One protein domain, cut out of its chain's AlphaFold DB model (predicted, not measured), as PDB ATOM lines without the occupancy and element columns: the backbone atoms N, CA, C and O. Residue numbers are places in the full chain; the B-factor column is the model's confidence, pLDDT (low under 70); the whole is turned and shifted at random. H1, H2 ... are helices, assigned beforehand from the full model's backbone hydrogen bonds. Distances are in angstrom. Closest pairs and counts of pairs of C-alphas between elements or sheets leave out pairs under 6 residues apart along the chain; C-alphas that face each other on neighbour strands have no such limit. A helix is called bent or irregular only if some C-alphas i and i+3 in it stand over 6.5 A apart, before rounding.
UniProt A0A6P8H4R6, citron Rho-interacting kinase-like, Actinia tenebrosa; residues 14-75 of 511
ATOM      1  N   GLU A  14      -5.966   8.651  36.760       54.12
ATOM      2  CA  GLU A  14      -6.551   9.881  37.324       54.12
ATOM      3  C   GLU A  14      -5.890  10.313  38.656       54.12
ATOM      4  O   GLU A  14      -5.913  11.489  39.049       54.12
ATOM      5  N   GLY A  15      -5.236   9.375  39.348       56.47
ATOM      6  CA  GLY A  15      -4.541   9.595  40.615       56.47
ATOM      7  C   GLY A  15      -3.117  10.138  40.476       56.47
ATOM      8  O   GLY A  15      -2.570  10.677  41.446       56.47
ATOM      9  N   GLN A  16      -2.521  10.102  39.283       63.72
ATOM     10  CA  GLN A  16      -1.144  10.552  39.078       63.72
ATOM     11  C   GLN A  16      -1.067  12.065  38.833       63.72
ATOM     12  O   GLN A  16      -1.799  12.632  38.030       63.72
ATOM     13  N   VAL A  17      -0.165  12.742  39.547       71.38
ATOM     14  CA  VAL A  17       0.151  14.151  39.281       71.38
ATOM     15  C   VAL A  17       1.072  14.202  38.061       71.38
ATOM     16  O   VAL A  17       2.265  13.899  38.175       71.38
ATOM     17  N   ASP A  18       0.521  14.565  36.904       77.00
ATOM     18  CA  ASP A  18       1.310  14.829  35.702       77.00
ATOM     19  C   ASP A  18       1.887  16.248  35.768       77.00
ATOM     20  O   ASP A  18       1.164  17.244  35.779       77.00
ATOM     21  N   ILE A  19       3.208  16.338  35.897       79.12
ATOM     22  CA  ILE A  19       3.936  17.606  35.944       79.12
ATOM     23  C   ILE A  19       4.434  17.833  34.535       79.12
ATOM     24  O   ILE A  19       5.309  17.092  34.114       79.12
ATOM     25  N   ASN A  20       3.929  18.815  33.794       82.06
ATOM     26  CA  ASN A  20       4.391  19.057  32.424       82.06
ATOM     27  C   ASN A  20       5.844  19.598  32.387       82.06
ATOM     28  O   ASN A  20       6.490  19.811  33.416       82.06
ATOM     29  N   ASP A  21       6.415  19.747  31.193       77.12
ATOM     30  CA  ASP A  21       7.826  20.122  31.036       77.12
ATOM     31  C   ASP A  21       8.146  21.571  31.425       77.12
ATOM     32  O   ASP A  21       9.272  21.837  31.845       77.12
ATOM     33  N   GLU A  22       7.164  22.468  31.347       77.12
ATOM     34  CA  GLU A  22       7.275  23.864  31.791       77.12
ATOM     35  C   GLU A  22       7.205  23.966  33.321       77.12
ATOM     36  O   GLU A  22       7.963  24.700  33.959       77.12
ATOM     37  N   GLU A  23       6.333  23.170  33.943       79.12
ATOM     38  CA  GLU A  23       6.197  23.104  35.392       79.12
ATOM     39  C   GLU A  23       7.421  22.475  36.046       79.12
ATOM     40  O   GLU A  23       7.806  22.901  37.135       79.12
ATOM     41  N   TYR A  24       8.058  21.509  35.383       81.75
ATOM     42  CA  TYR A  24       9.245  20.832  35.894       81.75
ATOM     43  C   TYR A  24      10.352  21.821  36.284       81.75
ATOM     44  O   TYR A  24      10.837  21.771  37.413       81.75
ATOM     45  N   GLU A  25      10.705  22.759  35.402       77.88
ATOM     46  CA  GLU A  25      11.763  23.740  35.682       77.88
ATOM     47  C   GLU A  25      11.339  24.752  36.751       77.88
ATOM     48  O   GLU A  25      12.135  25.106  37.614       77.88
ATOM     49  N   SER A  26      10.059  25.138  36.775       80.00
ATOM     50  CA  SER A  26       9.525  26.060  37.788       80.00
ATOM     51  C   SER A  26       9.492  25.472  39.206       80.00
ATOM     52  O   SER A  26       9.461  26.215  40.194       80.00
ATOM     53  N   LEU A  27       9.446  24.141  39.324       81.12
ATOM     54  CA  LEU A  27       9.322  23.424  40.591       81.12
ATOM     55  C   LEU A  27      10.669  23.040  41.189       81.12
ATOM     56  O   LEU A  27      10.734  22.846  42.404       81.12
ATOM     57  N   LEU A  28      11.728  22.981  40.379       80.19
ATOM     58  CA  LEU A  28      13.076  22.803  40.892       80.19
ATOM     59  C   LEU A  28      13.462  24.002  41.778       80.19
ATOM     60  O   LEU A  28      13.060  25.139  41.513       80.19
ATOM     61  N   PRO A  29      14.153  23.754  42.896       73.12
ATOM     62  CA  PRO A  29      14.725  24.830  43.682       73.12
ATOM     63  C   PRO A  29      15.929  25.445  42.957       73.12
ATOM     64  O   PRO A  29      16.662  24.732  42.273       73.12
ATOM     65  N   ASP A  30      16.165  26.742  43.169       70.06
ATOM     66  CA  ASP A  30      17.465  27.355  42.877       70.06
ATOM     67  C   ASP A  30      18.555  26.645  43.710       70.06
ATOM     68  O   ASP A  30      18.237  26.092  44.766       70.06
ATOM     69  N   ASP A  31      19.815  26.663  43.256       57.03
ATOM     70  CA  ASP A  31      20.948  25.803  43.684       57.03
ATOM     71  C   ASP A  31      21.301  25.758  45.203       57.03
ATOM     72  O   ASP A  31      22.314  25.177  45.580       57.03
ATOM     73  N   ASN A  32      20.487  26.322  46.104       55.28
ATOM     74  CA  ASN A  32      20.727  26.435  47.548       55.28
ATOM     75  C   ASN A  32      19.510  26.147  48.470       55.28
ATOM     76  O   ASN A  32      19.472  26.640  49.600       55.28
ATOM     77  N   VAL A  33      18.499  25.368  48.053       59.28
ATOM     78  CA  VAL A  33      17.322  25.067  48.912       59.28
ATOM     79  C   VAL A  33      17.330  23.630  49.459       59.28
ATOM     80  O   VAL A  33      17.399  22.661  48.708       59.28
ATOM     81  N   ASN A  34      17.176  23.493  50.782       66.12
ATOM     82  CA  ASN A  34      17.056  22.207  51.487       66.12
ATOM     83  C   ASN A  34      15.745  21.455  51.151       66.12
ATOM     84  O   ASN A  34      14.733  22.070  50.808       66.12
ATOM     85  N   SER A  35      15.731  20.128  51.354       66.06
ATOM     86  CA  SER A  35      14.594  19.199  51.132       66.06
ATOM     87  C   SER A  35      13.233  19.716  51.621       66.06
ATOM     88  O   SER A  35      12.212  19.587  50.940       66.06
ATOM     89  N   ARG A  36      13.225  20.373  52.785       71.00
ATOM     90  CA  ARG A  36      12.026  20.936  53.419       71.00
ATOM     91  C   ARG A  36      11.385  22.059  52.591       71.00
ATOM     92  O   ARG A  36      10.167  22.106  52.464       71.00
ATOM     93  N   GLY A  37      12.200  22.904  51.953       78.56
ATOM     94  CA  GLY A  37      11.723  24.019  51.130       78.56
ATOM     95  C   GLY A  37      11.060  23.567  49.826       78.56
ATOM     96  O   GLY A  37      10.045  24.137  49.422       78.56
ATOM     97  N   LEU A  38      11.574  22.501  49.198       82.94
ATOM     98  CA  LEU A  38      10.939  21.901  48.020       82.94
ATOM     99  C   LEU A  38       9.582  21.282  48.380       82.94
ATOM    100  O   LEU A  38       8.593  21.507  47.680       82.94
ATOM    101  N   PHE A  39       9.514  20.539  49.486       83.19
ATOM    102  CA  PHE A  39       8.272  19.888  49.898       83.19
ATOM    103  C   PHE A  39       7.172  20.898  50.256       83.19
ATOM    104  O   PHE A  39       6.025  20.718  49.852       83.19
ATOM    105  N   ASP A  40       7.513  22.003  50.923       81.31
ATOM    106  CA  ASP A  40       6.553  23.072  51.221       81.31
ATOM    107  C   ASP A  40       6.037  23.766  49.953       81.31
ATOM    108  O   ASP A  40       4.845  24.071  49.851       81.31
ATOM    109  N   LYS A  41       6.902  23.969  48.949       83.69
ATOM    110  CA  LYS A  41       6.508  24.504  47.635       83.69
ATOM    111  C   LYS A  41       5.517  23.568  46.936       83.69
ATOM    112  O   LYS A  41       4.491  24.025  46.429       83.69
ATOM    113  N   LEU A  42       5.762  22.257  46.989       84.44
ATOM    114  CA  LEU A  42       4.847  21.245  46.456       84.44
ATOM    115  C   LEU A  42       3.541  21.159  47.250       84.44
ATOM    116  O   LEU A  42       2.481  21.022  46.648       84.44
ATOM    117  N   ARG A  43       3.581  21.306  48.577       84.44
ATOM    118  CA  ARG A  43       2.389  21.315  49.438       84.44
ATOM    119  C   ARG A  43       1.492  22.516  49.182       84.44
ATOM    120  O   ARG A  43       0.276  22.356  49.153       84.44
ATOM    121  N   ARG A  44       2.062  23.699  48.941       84.19
ATOM    122  CA  ARG A  44       1.281  24.892  48.567       84.19
ATOM    123  C   ARG A  44       0.582  24.731  47.219       84.19
ATOM    124  O   ARG A  44      -0.529  25.225  47.071       84.19
ATOM    125  N   LYS A  45       1.217  24.055  46.255       84.38
ATOM    126  CA  LYS A  45       0.674  23.902  44.897       84.38
ATOM    127  C   LYS A  45      -0.274  22.706  44.750       84.38
ATOM    128  O   LYS A  45      -1.323  22.838  44.136       84.38
ATOM    129  N   TYR A  46       0.080  21.555  45.320       82.19
ATOM    130  CA  TYR A  46      -0.618  20.277  45.117       82.19
ATOM    131  C   TYR A  46      -1.339  19.756  46.376       82.19
ATOM    132  O   TYR A  46      -1.950  18.687  46.336       82.19
ATOM    133  N   GLY A  47      -1.295  20.479  47.501       85.12
ATOM    134  CA  GLY A  47      -2.030  20.127  48.720       85.12
ATOM    135  C   GLY A  47      -1.638  18.757  49.280       85.12
ATOM    136  O   GLY A  47      -0.460  18.482  49.517       85.12
ATOM    137  N   SER A  48      -2.627  17.881  49.481       79.88
ATOM    138  CA  SER A  48      -2.420  16.493  49.930       79.88
ATOM    139  C   SER A  48      -1.627  15.641  48.929       79.88
ATOM    140  O   SER A  48      -0.975  14.683  49.335       79.88
ATOM    141  N   ARG A  49      -1.596  16.026  47.643       80.38
ATOM    142  CA  ARG A  49      -0.889  15.311  46.562       80.38
ATOM    143  C   ARG A  49       0.593  15.689  46.446       80.38
ATOM    144  O   ARG A  49       1.270  15.277  45.508       80.38
ATOM    145  N   ALA A  50       1.138  16.454  47.394       83.00
ATOM    146  CA  ALA A  50       2.531  16.911  47.370       83.00
ATOM    147  C   ALA A  50       3.563  15.772  47.322       83.00
ATOM    148  O   ALA A  50       4.586  15.895  46.651       83.00
ATOM    149  N   ARG A  51       3.289  14.642  47.991       82.44
ATOM    150  CA  ARG A  51       4.150  13.445  47.926       82.44
ATOM    151  C   ARG A  51       4.141  12.801  46.540       82.44
ATOM    152  O   ARG A  51       5.174  12.316  46.085       82.44
ATOM    153  N   ASP A  52       3.001  12.809  45.858       81.94
ATOM    154  CA  ASP A  52       2.880  12.243  44.511       81.94
ATOM    155  C   ASP A  52       3.525  13.160  43.475       81.94
ATOM    156  O   ASP A  52       4.234  12.683  42.590       81.94
ATOM    157  N   ALA A  53       3.393  14.476  43.661       84.44
ATOM    158  CA  ALA A  53       4.130  15.470  42.892       84.44
ATOM    159  C   ALA A  53       5.654  15.314  43.073       84.44
ATOM    160  O   ALA A  53       6.388  15.318  42.087       84.44
ATOM    161  N   LEU A  54       6.137  15.087  44.304       86.25
ATOM    162  CA  LEU A  54       7.561  14.843  44.572       86.25
ATOM    163  C   LEU A  54       8.063  13.564  43.882       86.25
ATOM    164  O   LEU A  54       9.131  13.565  43.269       86.25
ATOM    165  N   ARG A  55       7.275  12.480  43.915       83.88
ATOM    166  CA  ARG A  55       7.580  11.233  43.191       83.88
ATOM    167  C   ARG A  55       7.598  11.432  41.674       83.88
ATOM    168  O   ARG A  55       8.473  10.892  40.999       83.88
ATOM    169  N   SER A  56       6.654  12.204  41.138       86.00
ATOM    170  CA  SER A  56       6.581  12.545  39.711       86.00
ATOM    171  C   SER A  56       7.804  13.360  39.263       86.00
ATOM    172  O   SER A  56       8.459  13.005  38.281       86.00
ATOM    173  N   LEU A  57       8.210  14.357  40.060       86.06
ATOM    174  CA  LEU A  57       9.449  15.123  39.877       86.06
ATOM    175  C   LEU A  57      10.694  14.238  39.895       86.06
ATOM    176  O   LEU A  57      11.537  14.364  39.011       86.06
ATOM    177  N   GLY A  58      10.789  13.313  40.852       86.44
ATOM    178  CA  GLY A  58      11.903  12.369  40.931       86.44
ATOM    179  C   GLY A  58      12.014  11.482  39.686       86.44
ATOM    180  O   GLY A  58      13.102  11.323  39.134       86.44
ATOM    181  N   ARG A  59      10.883  10.971  39.176       84.88
ATOM    182  CA  ARG A  59      10.843  10.191  37.924       84.88
ATOM    183  C   ARG A  59      11.275  11.023  36.716       84.88
ATOM    184  O   ARG A  59      12.094  10.558  35.920       84.88
ATOM    185  N   LYS A  60      10.786  12.261  36.596       86.00
ATOM    186  CA  LYS A  60      11.203  13.180  35.525       86.00
ATOM    187  C   LYS A  60      12.684  13.544  35.609       86.00
ATOM    188  O   LYS A  60      13.355  13.567  34.578       86.00
ATOM    189  N   TRP A  61      13.214  13.743  36.815       85.69
ATOM    190  CA  TRP A  61      14.638  13.984  37.030       85.69
ATOM    191  C   TRP A  61      15.489  12.823  36.521       85.69
ATOM    192  O   TRP A  61      16.414  13.045  35.740       85.69
ATOM    193  N   SER A  62      15.145  11.588  36.898       85.19
ATOM    194  CA  SER A  62      15.845  10.386  36.431       85.19
ATOM    195  C   SER A  62      15.755  10.198  34.915       85.19
ATOM    196  O   SER A  62      16.730   9.768  34.304       85.19
ATOM    197  N   SER A  63      14.625  10.559  34.297       85.62
ATOM    198  CA  SER A  63      14.463  10.504  32.839       85.62
ATOM    199  C   SER A  63      15.300  11.558  32.104       85.62
ATOM    200  O   SER A  63      15.832  11.262  31.037       85.62
ATOM    201  N   ARG A  64      15.407  12.785  32.637       83.12
ATOM    202  CA  ARG A  64      16.172  13.882  32.013       83.12
ATOM    203  C   ARG A  64      17.673  13.818  32.310       83.12
ATOM    204  O   ARG A  64      18.464  14.356  31.542       83.12
ATOM    205  N   ASN A  65      18.075  13.164  33.400       84.38
ATOM    206  CA  ASN A  65      19.469  13.047  33.832       84.38
ATOM    207  C   ASN A  65      19.900  11.576  33.992       84.38
ATOM    208  O   ASN A  65      20.204  11.141  35.110       84.38
ATOM    209  N   PRO A  66      19.960  10.795  32.898       82.19
ATOM    210  CA  PRO A  66      20.389   9.404  32.970       82.19
ATOM    211  C   PRO A  66      21.822   9.307  33.527       82.19
ATOM    212  O   PRO A  66      22.735   9.986  33.060       82.19
ATOM    213  N   GLY A  67      22.013   8.476  34.555       78.88
ATOM    214  CA  GLY A  67      23.313   8.240  35.200       78.88
ATOM    215  C   GLY A  67      23.659   9.165  36.373       78.88
ATOM    216  O   GLY A  67      24.650   8.913  37.057       78.88
ATOM    217  N   LYS A  68      22.853  10.196  36.667       82.19
ATOM    218  CA  LYS A  68      23.009  11.005  37.888       82.19
ATOM    219  C   LYS A  68      22.086  10.484  38.989       82.19
ATOM    220  O   LYS A  68      20.909  10.226  38.749       82.19
ATOM    221  N   SER A  69      22.611  10.344  40.207       81.88
ATOM    222  CA  SER A  69      21.783   9.988  41.369       81.88
ATOM    223  C   SER A  69      20.772  11.098  41.681       81.88
ATOM    224  O   SER A  69      21.039  12.269  41.395       81.88
ATOM    225  N   LEU A  70      19.619  10.744  42.258       80.62
ATOM    226  CA  LEU A  70      18.635  11.740  42.687       80.62
ATOM    227  C   LEU A  70      19.276  12.721  43.689       80.62
ATOM    228  O   LEU A  70      19.952  12.254  44.619       80.62
ATOM    229  N   PRO A  71      19.064  14.040  43.522       79.81
ATOM    230  CA  PRO A  71      19.508  15.047  44.470       79.81
ATOM    231  C   PRO A  71      18.955  14.762  45.862       79.81
ATOM    232  O   PRO A  71      17.831  14.284  46.000       79.81
ATOM    233  N   GLU A  72      19.737  15.075  46.890       74.12
ATOM    234  CA  GLU A  72      19.401  14.810  48.293       74.12
ATOM    235  C   GLU A  72      18.048  15.416  48.696       74.12
ATOM    236  O   GLU A  72      17.241  14.767  49.350       74.12
ATOM    237  N   TYR A  73      17.723  16.604  48.179       75.12
ATOM    238  CA  TYR A  73      16.442  17.267  48.417       75.12
ATOM    239  C   TYR A  73      15.224  16.586  47.758       75.12
ATOM    240  O   TYR A  73      14.090  16.953  48.059       75.12
ATOM    241  N   MET A  74      15.439  15.611  46.868       75.12
ATOM    242  CA  MET A  74      14.397  14.781  46.248       75.12
ATOM    243  C   MET A  74      14.351  13.352  46.803       75.12
ATOM    244  O   MET A  74      13.463  12.582  46.429       75.12
ATOM    245  N   ARG A  75      15.297  12.966  47.668       73.94
ATOM    246  CA  ARG A  75      15.292  11.642  48.295       73.94
ATOM    247  C   ARG A  75      14.242  11.636  49.400       73.94
ATOM    248  O   ARG A  75      14.337  12.384  50.366       73.94
TER     249      ARG A  75
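This is residues 14 to 75 of the 511 residues of the protein "citron Rho-interacting kinase-like" of Actinia tenebrosa (UniProt A0A6P8H4R6). What shape is it? Helix H2 folds at a sharp bend into a V of two arms, with the short H1 over one side. How large is it? The printed part, 62 residues with H1 then H2, is all helix and compact, with a radius of gyration of the C-alphas of 11.1 A and spans of 29 by 25 by 20 A.

How do the arms stand? H2, residues 35 to 64, assigned as one helix by its hydrogen bonds, is bent: C-alphas 45 and 48 are 9.5 A apart. H2a, residues 35 to 45, touches H2b, residues 48 to 64, at residues 49 to 54 alone, at a steep tilt of 63 degrees; the closest C-alphas, of Arg 43 and Ala 50, are 4.9 A apart. Where is H1? H1, residues 21 to 27, only just touches H2a, with 3 pairs of C-alphas within 8 A, the closest those of Leu 27 and Lys 41, 7.7 A. Every O i to N i+4 pair is within hydrogen-bond range in H2a, 12 of 13 in H2b and 1 of 3 in H1, which has 2 of 4 O i to N i+3 pairs within range.

Where does H1 begin? C-alpha 21 is at (7.826, 20.122, 31.036). Where does H2b end? C-alpha 64 is at (16.172, 13.882, 32.013), 26.0 A from C-alpha 48; H2b is irregular, with C-alphas 48 and 51 7.5 A apart.

Is there a cut? The printed part has no cut. Where is confidence low? Residues 14 to 16 and 31 to 35 have pLDDT under 70.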